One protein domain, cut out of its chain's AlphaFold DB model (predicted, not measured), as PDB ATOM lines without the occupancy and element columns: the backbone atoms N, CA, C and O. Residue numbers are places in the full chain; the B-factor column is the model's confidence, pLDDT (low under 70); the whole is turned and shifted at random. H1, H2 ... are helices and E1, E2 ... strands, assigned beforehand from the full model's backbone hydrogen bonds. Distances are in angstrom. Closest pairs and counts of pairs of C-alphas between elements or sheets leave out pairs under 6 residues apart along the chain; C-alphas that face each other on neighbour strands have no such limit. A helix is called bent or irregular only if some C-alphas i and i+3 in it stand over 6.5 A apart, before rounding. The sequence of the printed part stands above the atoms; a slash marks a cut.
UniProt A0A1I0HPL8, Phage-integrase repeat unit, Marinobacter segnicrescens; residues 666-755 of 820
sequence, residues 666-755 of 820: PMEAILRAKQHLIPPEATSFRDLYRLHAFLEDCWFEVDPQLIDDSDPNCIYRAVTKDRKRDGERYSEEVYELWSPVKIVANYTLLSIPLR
ATOM      1  N   PRO A 666     328.594 349.134 214.268       87.88
ATOM      2  CA  PRO A 666     328.401 348.211 215.383       87.88
ATOM      3  C   PRO A 666     327.669 348.879 216.548       87.88
ATOM      4  O   PRO A 666     327.971 350.021 216.895       87.88
ATOM      5  N   MET A 667     326.760 348.150 217.201       85.38
ATOM      6  CA  MET A 667     325.984 348.675 218.334       85.38
ATOM      7  C   MET A 667     326.882 349.202 219.463       85.38
ATOM      8  O   MET A 667     326.616 350.250 220.036       85.38
ATOM      9  N   GLU A 668     328.005 348.537 219.730       89.06
ATOM     10  CA  GLU A 668     328.987 348.996 220.718       89.06
ATOM     11  C   GLU A 668     329.583 350.374 220.370       89.06
ATOM     12  O   GLU A 668     329.810 351.201 221.250       89.06
ATOM     13  N   ALA A 669     329.820 350.648 219.083       89.06
ATOM     14  CA  ALA A 669     330.306 351.952 218.639       89.06
ATOM     15  C   ALA A 669     329.227 353.033 218.809       89.06
ATOM     16  O   ALA A 669     329.546 354.144 219.227       89.06
ATOM     17  N   ILE A 670     327.958 352.691 218.553       87.81
ATOM     18  CA  ILE A 670     326.807 353.575 218.799       87.81
ATOM     19  C   ILE A 670     326.715 353.922 220.289       87.81
ATOM     20  O   ILE A 670     326.646 355.097 220.635       87.81
ATOM     21  N   LEU A 671     326.780 352.924 221.176       86.44
ATOM     22  CA  LEU A 671     326.699 353.130 222.626       86.44
ATOM     23  C   LEU A 671     327.854 353.988 223.156       86.44
ATOM     24  O   LEU A 671     327.611 354.936 223.903       86.44
ATOM     25  N   ARG A 672     329.094 353.722 222.719       90.19
ATOM     26  CA  ARG A 672     330.259 354.546 223.088       90.19
ATOM     27  C   ARG A 672     330.131 355.983 222.589       90.19
ATOM     28  O   ARG A 672     330.445 356.906 223.332       90.19
ATOM     29  N   ALA A 673     329.649 356.184 221.363       89.62
ATOM     30  CA  ALA A 673     329.426 357.520 220.821       89.62
ATOM     31  C   ALA A 673     328.332 358.273 221.593       89.62
ATOM     32  O   ALA A 673     328.522 359.440 221.923       89.62
ATOM     33  N   LYS A 674     327.227 357.604 221.955       88.31
ATOM     34  CA  LYS A 674     326.167 358.189 222.790       88.31
ATOM     35  C   LYS A 674     326.693 358.638 224.155       88.31
ATOM     36  O   LYS A 674     326.462 359.781 224.527       88.31
ATOM     37  N   GLN A 675     327.432 357.772 224.850       88.31
ATOM     38  CA  GLN A 675     328.038 358.081 226.154       88.31
ATOM     39  C   GLN A 675     329.090 359.191 226.067       88.31
ATOM     40  O   GLN A 675     329.251 359.960 227.007       88.31
ATOM     41  N   HIS A 676     329.807 359.287 224.945       88.69
ATOM     42  CA  HIS A 676     330.772 360.359 224.726       88.69
ATOM     43  C   HIS A 676     330.099 361.713 224.472       88.69
ATOM     44  O   HIS A 676     330.604 362.727 224.940       88.69
ATOM     45  N   LEU A 677     328.983 361.730 223.732       88.44
ATOM     46  CA  LEU A 677     328.227 362.950 223.437       88.44
ATOM     47  C   LEU A 677     327.470 363.473 224.661       88.44
ATOM     48  O   LEU A 677     327.510 364.669 224.925       88.44
ATOM     49  N   ILE A 678     326.767 362.589 225.374       87.38
ATOM     50  CA  ILE A 678     326.003 362.919 226.581       87.38
ATOM     51  C   ILE A 678     326.258 361.806 227.608       87.38
ATOM     52  O   ILE A 678     325.636 360.736 227.524       87.38
ATOM     53  N   PRO A 679     327.194 362.021 228.551       85.44
ATOM     54  CA  PRO A 679     327.459 361.075 229.627       85.44
ATOM     55  C   PRO A 679     326.196 360.802 230.460       85.44
ATOM     56  O   PRO A 679     325.387 361.712 230.647       85.44
ATOM     57  N   PRO A 680     325.992 359.578 230.975       78.06
ATOM     58  CA  PRO A 680     324.840 359.250 231.824       78.06
ATOM     59  C   PRO A 680     324.707 360.133 233.074       78.06
ATOM     60  O   PRO A 680     323.602 360.348 233.560       78.06
ATOM     61  N   GLU A 681     325.830 360.624 233.592       80.62
ATOM     62  CA  GLU A 681     325.927 361.509 234.749       80.62
ATOM     63  C   GLU A 681     325.691 362.995 234.430       80.62
ATOM     64  O   GLU A 681     325.613 363.798 235.358       80.62
ATOM     65  N   ALA A 682     325.592 363.374 233.151       82.19
ATOM     66  CA  ALA A 682     325.376 364.761 232.759       82.19
ATOM     67  C   ALA A 682     323.942 365.200 233.085       82.19
ATOM     68  O   ALA A 682     322.967 364.564 232.681       82.19
ATOM     69  N   THR A 683     323.830 366.319 233.794       78.88
ATOM     70  CA  THR A 683     322.555 366.918 234.214       78.88
ATOM     71  C   THR A 683     322.303 368.279 233.575       78.88
ATOM     72  O   THR A 683     321.166 368.732 233.571       78.88
ATOM     73  N   SER A 684     323.336 368.904 233.001       82.62
ATOM     74  CA  SER A 684     323.249 370.180 232.281       82.62
ATOM     75  C   SER A 684     324.268 370.256 231.142       82.62
ATOM     76  O   SER A 684     325.260 369.518 231.131       82.62
ATOM     77  N   PHE A 685     324.091 371.182 230.196       86.50
ATOM     78  CA  PHE A 685     325.079 371.393 229.127       86.50
ATOM     79  C   PHE A 685     326.465 371.802 229.652       86.50
ATOM     80  O   PHE A 685     327.469 371.542 228.988       86.50
ATOM     81  N   ARG A 686     326.562 372.349 230.873       85.50
ATOM     82  CA  ARG A 686     327.844 372.657 231.533       85.50
ATOM     83  C   ARG A 686     328.712 371.420 231.741       85.50
ATOM     84  O   ARG A 686     329.938 371.506 231.641       85.50
ATOM     85  N   ASP A 687     328.086 370.265 231.947       86.69
ATOM     86  CA  ASP A 687     328.773 368.986 232.142       86.69
ATOM     87  C   ASP A 687     329.458 368.494 230.849       86.69
ATOM     88  O   ASP A 687     330.353 367.646 230.896       86.69
ATOM     89  N   LEU A 688     329.120 369.078 229.688       86.50
ATOM     90  CA  LEU A 688     329.699 368.751 228.380       86.50
ATOM     91  C   LEU A 688     330.953 369.566 228.018       86.50
ATOM     92  O   LEU A 688     331.388 369.552 226.864       86.50
ATOM     93  N   TYR A 689     331.594 370.220 228.991       81.31
ATOM     94  CA  TYR A 689     332.746 371.115 228.798       81.31
ATOM     95  C   TYR A 689     333.875 370.562 227.907       81.31
ATOM     96  O   TYR A 689     334.547 371.319 227.205       81.31
ATOM     97  N   ARG A 690     334.082 369.238 227.886       82.44
ATOM     98  CA  ARG A 690     335.098 368.580 227.043       82.44
ATOM     99  C   ARG A 690     334.801 368.672 225.546       82.44
ATOM    100  O   ARG A 690     335.734 368.609 224.752       82.44
ATOM    101  N   LEU A 691     333.531 368.798 225.163       82.69
ATOM    102  CA  LEU A 691     333.080 368.845 223.770       82.69
ATOM    103  C   LEU A 691     333.068 370.269 223.209       82.69
ATOM    104  O   LEU A 691     333.182 370.443 221.996       82.69
ATOM    105  N   HIS A 692     333.000 371.284 224.073       82.25
ATOM    106  CA  HIS A 692     332.940 372.690 223.669       82.25
ATOM    107  C   HIS A 692     334.140 373.122 222.810       82.25
ATOM    108  O   HIS A 692     333.969 373.876 221.857       82.25
ATOM    109  N   ALA A 693     335.335 372.591 223.093       76.56
ATOM    110  CA  ALA A 693     336.557 372.879 222.334       76.56
ATOM    111  C   ALA A 693     336.583 372.247 220.927       76.56
ATOM    112  O   ALA A 693     337.333 372.690 220.063       76.56
ATOM    113  N   PHE A 694     335.784 371.203 220.684       78.56
ATOM    114  CA  PHE A 694     335.714 370.515 219.388       78.56
ATOM    115  C   PHE A 694     334.612 371.069 218.474       78.56
ATOM    116  O   PHE A 694     334.512 370.659 217.318       78.56
ATOM    117  N   LEU A 695     333.791 371.990 218.983       82.94
ATOM    118  CA  LEU A 695     332.615 372.549 218.317       82.94
ATOM    119  C   LEU A 695     332.709 374.074 218.242       82.94
ATOM    120  O   LEU A 695     331.793 374.796 218.625       82.94
ATOM    121  N   GLU A 696     333.842 374.556 217.735       84.38
ATOM    122  CA  GLU A 696     334.130 375.988 217.625       84.38
ATOM    123  C   GLU A 696     333.091 376.728 216.759       84.38
ATOM    124  O   GLU A 696     332.741 377.872 217.018       84.38
ATOM    125  N   ASP A 697     332.516 376.035 215.773       87.12
ATOM    126  CA  ASP A 697     331.466 376.535 214.882       87.12
ATOM    127  C   ASP A 697     330.050 376.523 215.500       87.12
ATOM    128  O   ASP A 697     329.061 376.725 214.790       87.12
ATOM    129  N   CYS A 698     329.936 376.213 216.792       87.25
ATOM    130  CA  CYS A 698     328.692 376.275 217.565       87.25
ATOM    131  C   CYS A 698     328.654 377.471 218.522       87.25
ATOM    132  O   CYS A 698     327.661 377.637 219.225       87.25
ATOM    133  N   TRP A 699     329.705 378.291 218.550       90.44
ATOM    134  CA  TRP A 699     329.743 379.537 219.305       90.44
ATOM    135  C   TRP A 699     329.261 380.702 218.442       90.44
ATOM    136  O   TRP A 699     329.638 380.816 217.272       90.44
ATOM    137  N   PHE A 700     328.426 381.569 219.008       91.75
ATOM    138  CA  PHE A 700     327.924 382.763 218.332       91.75
ATOM    139  C   PHE A 700     327.917 383.966 219.275       91.75
ATOM    140  O   PHE A 700     327.693 383.820 220.471       91.75
ATOM    141  N   GLU A 701     328.190 385.153 218.734       91.56
ATOM    142  CA  GLU A 701     328.264 386.394 219.514       91.56
ATOM    143  C   GLU A 701     326.885 386.784 220.058       91.56
ATOM    144  O   GLU A 701     325.886 386.717 219.338       91.56
ATOM    145  N   VAL A 702     326.839 387.199 221.323       91.81
ATOM    146  CA  VAL A 702     325.616 387.614 222.020       91.81
ATOM    147  C   VAL A 702     325.875 388.884 222.829       91.81
ATOM    148  O   VAL A 702     326.990 389.119 223.296       91.81
ATOM    149  N   ASP A 703     324.843 389.712 222.996       87.50
ATOM    150  CA  ASP A 703     324.897 390.838 223.930       87.50
ATOM    151  C   ASP A 703     325.047 390.298 225.368       87.50
ATOM    152  O   ASP A 703     324.233 389.466 225.781       87.50
ATOM    153  N   PRO A 704     326.045 390.758 226.146       87.81
ATOM    154  CA  PRO A 704     326.239 390.333 227.531       87.81
ATOM    155  C   PRO A 704     325.001 390.490 228.421       87.81
ATOM    156  O   PRO A 704     324.841 389.727 229.369       87.81
ATOM    157  N   GLN A 705     324.107 391.441 228.125       88.69
ATOM    158  CA  GLN A 705     322.876 391.659 228.899       88.69
ATOM    159  C   GLN A 705     321.847 390.533 228.741       88.69
ATOM    160  O   GLN A 705     320.925 390.432 229.547       88.69
ATOM    161  N   LEU A 706     321.981 389.708 227.701       86.06
ATOM    162  CA  LEU A 706     321.098 388.569 227.438       86.06
ATOM    163  C   LEU A 706     321.612 387.268 228.067       86.06
ATOM    164  O   LEU A 706     320.945 386.240 227.961       86.06
ATOM    165  N   ILE A 707     322.796 387.291 228.685       89.00
ATOM    166  CA  ILE A 707     323.393 386.118 229.319       89.00
ATOM    167  C   ILE A 707     322.780 385.940 230.708       89.00
ATOM    168  O   ILE A 707     322.952 386.783 231.585       89.00
ATOM    169  N   ASP A 708     322.103 384.811 230.905       85.44
ATOM    170  CA  ASP A 708     321.676 384.348 232.224       85.44
ATOM    171  C   ASP A 708     322.785 383.485 232.841       85.44
ATOM    172  O   ASP A 708     323.007 382.349 232.423       85.44
ATOM    173  N   ASP A 709     323.520 384.029 233.809       84.62
ATOM    174  CA  ASP A 709     324.605 383.319 234.498       84.62
ATOM    175  C   ASP A 709     324.101 382.278 235.516       84.62
ATOM    176  O   ASP A 709     324.855 381.384 235.932       84.62
ATOM    177  N   SER A 710     322.819 382.362 235.887       84.00
ATOM    178  CA  SER A 710     322.164 381.476 236.846       84.00
ATOM    179  C   SER A 710     321.687 380.164 236.218       84.00
ATOM    180  O   SER A 710     321.567 379.161 236.927       84.00
ATOM    181  N   ASP A 711     321.497 380.136 234.895       81.62
ATOM    182  CA  ASP A 711     321.122 378.937 234.148       81.62
ATOM    183  C   ASP A 711     322.353 378.033 233.887       81.62
ATOM    184  O   ASP A 711     323.283 378.411 233.161       81.62
ATOM    185  N   PRO A 712     322.400 376.801 234.433       81.06
ATOM    186  CA  PRO A 712     323.485 375.859 234.164       81.06
ATOM    187  C   PRO A 712     323.560 375.410 232.693       81.06
ATOM    188  O   PRO A 712     324.599 374.892 232.281       81.06
ATOM    189  N   ASN A 713     322.518 375.619 231.888       83.81
ATOM    190  CA  ASN A 713     322.493 375.327 230.455       83.81
ATOM    191  C   ASN A 713     322.945 376.512 229.581       83.81
ATOM    192  O   ASN A 713     323.273 376.314 228.409       83.81
ATOM    193  N   CYS A 714     323.036 377.717 230.151       86.50
ATOM    194  CA  CYS A 714     323.545 378.915 229.491       86.50
ATOM    195  C   CYS A 714     325.083 378.929 229.535       86.50
ATOM    196  O   CYS A 714     325.718 379.365 230.499       86.50
ATOM    197  N   ILE A 715     325.708 378.378 228.493       90.88
ATOM    198  CA  ILE A 715     327.168 378.287 228.386       90.88
ATOM    199  C   ILE A 715     327.692 379.430 227.532       90.88
ATOM    200  O   ILE A 715     327.425 379.488 226.333       90.88
ATOM    201  N   TYR A 716     328.500 380.294 228.139       91.75
ATOM    202  CA  TYR A 716     329.115 381.431 227.467       91.75
ATOM    203  C   TYR A 716     330.631 381.495 227.701       91.75
ATOM    204  O   TYR A 716     331.173 380.860 228.610       91.75
ATOM    205  N   ARG A 717     331.326 382.266 226.863       91.06
ATOM    206  CA  ARG A 717     332.752 382.590 227.011       91.06
ATOM    207  C   ARG A 717     333.028 384.030 226.586       91.06
ATOM    208  O   ARG A 717     332.367 384.538 225.686       91.06
ATOM    209  N   ALA A 718     334.030 384.654 227.196       92.44
ATOM    210  CA  ALA A 718     334.597 385.911 226.718       92.44
ATOM    211  C   ALA A 718     335.825 385.606 225.852       92.44
ATOM    212  O   ALA A 718     336.701 384.835 226.257       92.44
ATOM    213  N   VAL A 719     335.882 386.176 224.651       91.38
ATOM    214  CA  VAL A 719     336.983 385.978 223.702       91.38
ATOM    215  C   VAL A 719     337.408 387.311 223.126       91.38
ATOM    216  O   VAL A 719     336.583 388.128 222.729       91.38
ATOM    217  N   THR A 720     338.714 387.517 223.021       92.69
ATOM    218  CA  THR A 720     339.262 388.665 222.307       92.69
ATOM    219  C   THR A 720     339.320 388.348 220.817       92.69
ATOM    220  O   THR A 720     340.021 387.421 220.405       92.69
ATOM    221  N   LYS A 721     338.597 389.112 219.997       88.81
ATOM    222  CA  LYS A 721     338.631 388.993 218.537       88.81
ATOM    223  C   LYS A 721     339.346 390.174 217.910       88.81
ATOM    224  O   LYS A 721     339.043 391.329 218.194       88.81
ATOM    225  N   ASP A 722     340.248 389.864 216.986       88.00
ATOM    226  CA  ASP A 722     340.862 390.867 216.128       88.00
ATOM    227  C   ASP A 722     339.864 391.293 215.053       88.00
ATOM    228  O   ASP A 722     339.554 390.549 214.115       88.00
ATOM    229  N   ARG A 723     339.365 392.519 215.181       85.00
ATOM    230  CA  ARG A 723     338.491 393.152 214.203       85.00
ATOM    231  C   ARG A 723     339.266 394.153 213.368       85.00
ATOM    232  O   ARG A 723     340.323 394.661 213.742       85.00
ATOM    233  N   LYS A 724     338.731 394.423 212.181       81.00
ATOM    234  CA  LYS A 724     339.271 395.428 211.273       81.00
ATOM    235  C   LYS A 724     338.196 396.463 210.994       81.00
ATOM    236  O   LYS A 724     337.185 396.135 210.375       81.00
ATOM    237  N   ARG A 725     338.445 397.699 211.412       73.69
ATOM    238  CA  ARG A 725     337.617 398.869 211.110       73.69
ATOM    239  C   ARG A 725     338.535 399.929 210.515       73.69
ATOM    240  O   ARG A 725     339.642 400.121 210.997       73.69
ATOM    241  N   ASP A 726     338.131 400.486 209.379       67.88
ATOM    242  CA  ASP A 726     338.856 401.558 208.679       67.88
ATOM    243  C   ASP A 726     340.333 401.261 208.347       67.88
ATOM    244  O   ASP A 726     341.160 402.153 208.210       67.88
ATOM    245  N   GLY A 727     340.685 399.985 208.155       70.19
ATOM    246  CA  GLY A 727     342.049 399.587 207.790       70.19
ATOM    247  C   GLY A 727     342.936 399.198 208.972       70.19
ATOM    248  O   GLY A 727     343.860 398.404 208.767       70.19
ATOM    249  N   GLU A 728     342.607 399.643 210.182       62.53
ATOM    250  CA  GLU A 728     343.341 399.347 211.411       62.53
ATOM    251  C   GLU A 728     342.790 398.102 212.111       62.53
ATOM    252  O   GLU A 728     341.591 397.803 212.075       62.53
ATOM    253  N   ARG A 729     343.700 397.322 212.703       82.06
ATOM    254  CA  ARG A 729     343.341 396.162 213.521       82.06
ATOM    255  C   ARG A 729     343.173 396.625 214.957       82.06
ATOM    256  O   ARG A 729     344.102 397.205 215.511       82.06
ATOM    257  N   TYR A 730     342.026 396.324 215.545       84.56
ATOM    258  CA  TYR A 730     341.786 396.496 216.969       84.56
ATOM    259  C   TYR A 730     341.278 395.180 217.544       84.56
ATOM    260  O   TYR A 730     340.613 394.401 216.860       84.56
ATOM    261  N   SER A 731     341.623 394.926 218.797       85.12
ATOM    262  CA  SER A 731     341.166 393.747 219.518       85.12
ATOM    263  C   SER A 731     339.965 394.148 220.370       85.12
ATOM    264  O   SER A 731     340.026 395.127 221.111       85.12
ATOM    265  N   GLU A 732     338.865 393.418 220.234       89.25
ATOM    266  CA  GLU A 732     337.617 393.652 220.961       89.25
ATOM    267  C   GLU A 732     337.288 392.421 221.801       89.25
ATOM    268  O   GLU A 732     337.380 391.294 221.313       89.25
ATOM    269  N   GLU A 733     336.923 392.627 223.065       92.12
ATOM    270  CA  GLU A 733     336.378 391.556 223.895       92.12
ATOM    271  C   GLU A 733     334.905 391.355 223.538       92.12
ATOM    272  O   GLU A 733     334.095 392.274 223.645       92.12
ATOM    273  N   VAL A 734     334.571 390.151 223.080       92.38
ATOM    274  CA  VAL A 734     333.210 389.761 222.717       92.38
ATOM    275  C   VAL A 734     332.766 388.583 223.570       92.38
ATOM    276  O   VAL A 734     333.577 387.736 223.952       92.38
ATOM    277  N   TYR A 735     331.467 388.519 223.842       93.31
ATOM    278  CA  TYR A 735     330.852 387.409 224.555       93.31
ATOM    279  C   TYR A 735     330.171 386.493 223.543       93.31
ATOM    280  O   TYR A 735     329.448 386.950 222.658       93.31
ATOM    281  N   GLU A 736     330.429 385.197 223.654       93.19
ATOM    282  CA  GLU A 736     329.832 384.182 222.793       93.19
ATOM    283  C   GLU A 736     329.029 383.184 223.615       93.19
ATOM    284  O   GLU A 736     329.491 382.746 224.669       93.19
ATOM    285  N   LEU A 737     327.866 382.788 223.097       92.75
ATOM    286  CA  LEU A 737     327.031 381.716 223.626       92.75
ATOM    287  C   LEU A 737     327.255 380.432 222.819       92.75
ATOM    288  O   LEU A 737     327.449 380.472 221.601       92.75
ATOM    289  N   TRP A 738     327.229 379.287 223.490       91.19
ATOM    290  CA  TRP A 738     327.393 377.980 222.863       91.19
ATOM    291  C   TRP A 738     326.045 377.338 222.520       91.19
ATOM    292  O   TRP A 738     325.146 377.256 223.356       91.19
ATOM    293  N   SER A 739     325.911 376.832 221.291       88.12
ATOM    294  CA  SER A 739     324.715 376.132 220.819       88.12
ATOM    295  C   SER A 739     324.827 374.604 220.985       88.12
ATOM    296  O   SER A 739     325.666 373.977 220.326       88.12
ATOM    297  N   PRO A 740     323.927 373.953 221.748       83.88
ATOM    298  CA  PRO A 740     323.924 372.497 221.921       83.88
ATOM    299  C   PRO A 740     323.340 371.717 220.732       83.88
ATOM    300  O   PRO A 740     323.411 370.484 220.701       83.88
ATOM    301  N   VAL A 741     322.758 372.400 219.737       82.38
ATOM    302  CA  VAL A 741     321.903 371.796 218.695       82.38
ATOM    303  C   VAL A 741     322.590 370.646 217.957       82.38
ATOM    304  O   VAL A 741     321.983 369.594 217.751       82.38
ATOM    305  N   LYS A 742     323.870 370.787 217.587       84.75
ATOM    306  CA  LYS A 742     324.594 369.722 216.867       84.75
ATOM    307  C   LYS A 742     324.839 368.487 217.733       84.75
ATOM    308  O   LYS A 742     324.785 367.373 217.212       84.75
ATOM    309  N   ILE A 743     325.092 368.662 219.033       86.62
ATOM    310  CA  ILE A 743     325.257 367.534 219.961       86.62
ATOM    311  C   ILE A 743     323.933 366.797 220.107       86.62
ATOM    312  O   ILE A 743     323.891 365.582 219.908       86.62
ATOM    313  N   VAL A 744     322.850 367.530 220.372       83.00
ATOM    314  CA  VAL A 744     321.509 366.959 220.553       83.00
ATOM    315  C   VAL A 744     321.042 366.243 219.282       83.00
ATOM    316  O   VAL A 744     320.565 365.107 219.350       83.00
ATOM    317  N   ALA A 745     321.263 366.834 218.105       83.81
ATOM    318  CA  ALA A 745     320.919 366.218 216.824       83.81
ATOM    319  C   ALA A 745     321.705 364.921 216.563       83.81
ATOM    320  O   ALA A 745     321.122 363.923 216.134       83.81
ATOM    321  N   ASN A 746     323.011 364.900 216.853       86.56
ATOM    322  CA  ASN A 746     323.837 363.697 216.712       86.56
ATOM    323  C   ASN A 746     323.455 362.613 217.721       86.56
ATOM    324  O   ASN A 746     323.376 361.437 217.365       86.56
ATOM    325  N   TYR A 747     323.173 362.995 218.965       86.50
ATOM    326  CA  TYR A 747     322.700 362.071 219.988       86.50
ATOM    327  C   TYR A 747     321.353 361.442 219.586       86.50
ATOM    328  O   TYR A 747     321.163 360.228 219.700       86.50
ATOM    329  N   THR A 748     320.448 362.248 219.024       82.25
ATOM    330  CA  THR A 748     319.157 361.796 218.484       82.25
ATOM    331  C   THR A 748     319.359 360.841 217.309       82.25
ATOM    332  O   THR A 748     318.778 359.758 217.293       82.25
ATOM    333  N   LEU A 749     320.254 361.170 216.374       85.25
ATOM    334  CA  LEU A 749     320.583 360.322 215.222       85.25
ATOM    335  C   LEU A 749     321.091 358.931 215.629       85.25
ATOM    336  O   LEU A 749     320.828 357.951 214.938       85.25
ATOM    337  N   LEU A 750     321.814 358.842 216.747       85.94
ATOM    338  CA  LEU A 750     322.294 357.577 217.306       85.94
ATOM    339  C   LEU A 750     321.230 356.829 218.123       85.94
ATOM    340  O   LEU A 750     321.405 355.644 218.400       85.94
ATOM    341  N   SER A 751     320.157 357.508 218.532       80.69
ATOM    342  CA  SER A 751     319.135 356.969 219.437       80.69
ATOM    343  C   SER A 751     317.873 356.496 218.722       80.69
ATOM    344  O   SER A 751     317.217 355.582 219.214       80.69
ATOM    345  N   ILE A 752     317.536 357.076 217.567       78.38
ATOM    346  CA  ILE A 752     316.326 356.742 216.803       78.38
ATOM    347  C   ILE A 752     316.627 356.570 215.306       78.38
ATOM    348  O   ILE A 752     317.528 357.221 214.777       78.38
ATOM    349  N   PRO A 753     315.868 355.731 214.574       71.50
ATOM    350  CA  PRO A 753     316.113 355.436 213.160       71.50
ATOM    351  C   PRO A 753     315.607 356.549 212.216       71.50
ATOM    352  O   PRO A 753     314.957 356.273 211.205       71.50
ATOM    353  N   LEU A 754     315.890 357.814 212.534       72.62
ATOM    354  CA  LEU A 754     315.609 358.960 211.666       72.62
ATOM    355  C   LEU A 754     316.829 359.312 210.809       72.62
ATOM    356  O   LEU A 754     317.977 359.091 211.185       72.62
ATOM    357  N   ARG A 755     316.594 359.896 209.631       74.06
ATOM    358  CA  ARG A 755     317.666 360.493 208.819       74.06
ATOM    359  C   ARG A 755     318.025 361.863 209.387       74.06
ATOM    360  O   ARG A 755     317.135 362.596 209.796       74.06
TER     361      ARG A 755
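AT A GLANCE: This is residues 666 to 755 of the 820 residues of the protein "Phage-integrase repeat unit" of Marinobacter segnicrescens (UniProt A0A1I0HPL8). This is an elongated model with two helices, H1 and H3, side by side at one end and a long, bent hairpin of two strands, E2 and E3, reaching to the other end. Between these ends lie the small helix H2 and the short strand E1, which pairs with the last residues of E3, while residues 702 to 715 make a long loop with no named element. The printed part has 90 residues, with three named helices and three named strands in the order H1, H2, E1, E2, E3, H3; the class is mixed, helices and strands. The sheet's order is E1, E3, E2, all antiparallel. The whole is loose, with a radius of gyration of the C-alphas of 16.8 A, and spans 55 by 31 by 21 A.

HOW THE PARTS SIT: Begin at H1, residues 667 to 677, and look across to H3, residues 741 to 751: they touch, closest at the C-alphas of Lys 674 and Tyr 747, 5.9 A apart, at a shallow tilt of 23 degrees, opposite ways. Next comes H2, residues 685 to 692, close to H1 but not clearly touching, with the closest C-alphas, of Leu 677 and Leu 691, 7.6 A apart. H2 is apart from H3. Go on to E1, residues 699 to 701, an edge strand antiparallel to E3, residues 728 to 738; N 700 and O 737 are 3.0 A apart, within hydrogen-bond range. On the other side of E3 is E2, residues 716 to 725, and the two form a hairpin: look for N 717 and O 736, 2.9 A apart, and N 723 and O 730, 2.8 A apart. E2 bends by 55 degrees at residue 722, and E3 bends by 54 degrees at residue 733. H1, H3 and, only just, H2 with 4 pairs of C-alphas within 10 A, are not on the sheet. Every O i to N i+4 pair is within hydrogen-bond range in H1 and H3; in H2 it is 0 of 4, beside 4 of 5 O i to N i+3 pairs.

IN THESE COORDINATES: Find C-alpha 667 at (325.984, 348.675, 218.334); from there H1 runs 15.3 A to C-alpha 677. H2 is irregular, with C-alphas 687 and 690 8.1 A apart. E2 runs 25.4 A, and E3 runs 29.0 A from C-alpha 728 at (343.341, 399.347, 211.411). H3 runs 15.1 A to C-alpha 751 at (319.135, 356.969, 219.437).

THE WHOLE: Look for the two C-alphas farthest apart, those of Met 667 and Asp 726, 55.3 A from each other. The printed part has no cut. The link from E1 to E2 is long, 14 residues. The mean pLDDT of the printed part is 85.1, and residues 726 and 728 are under 70.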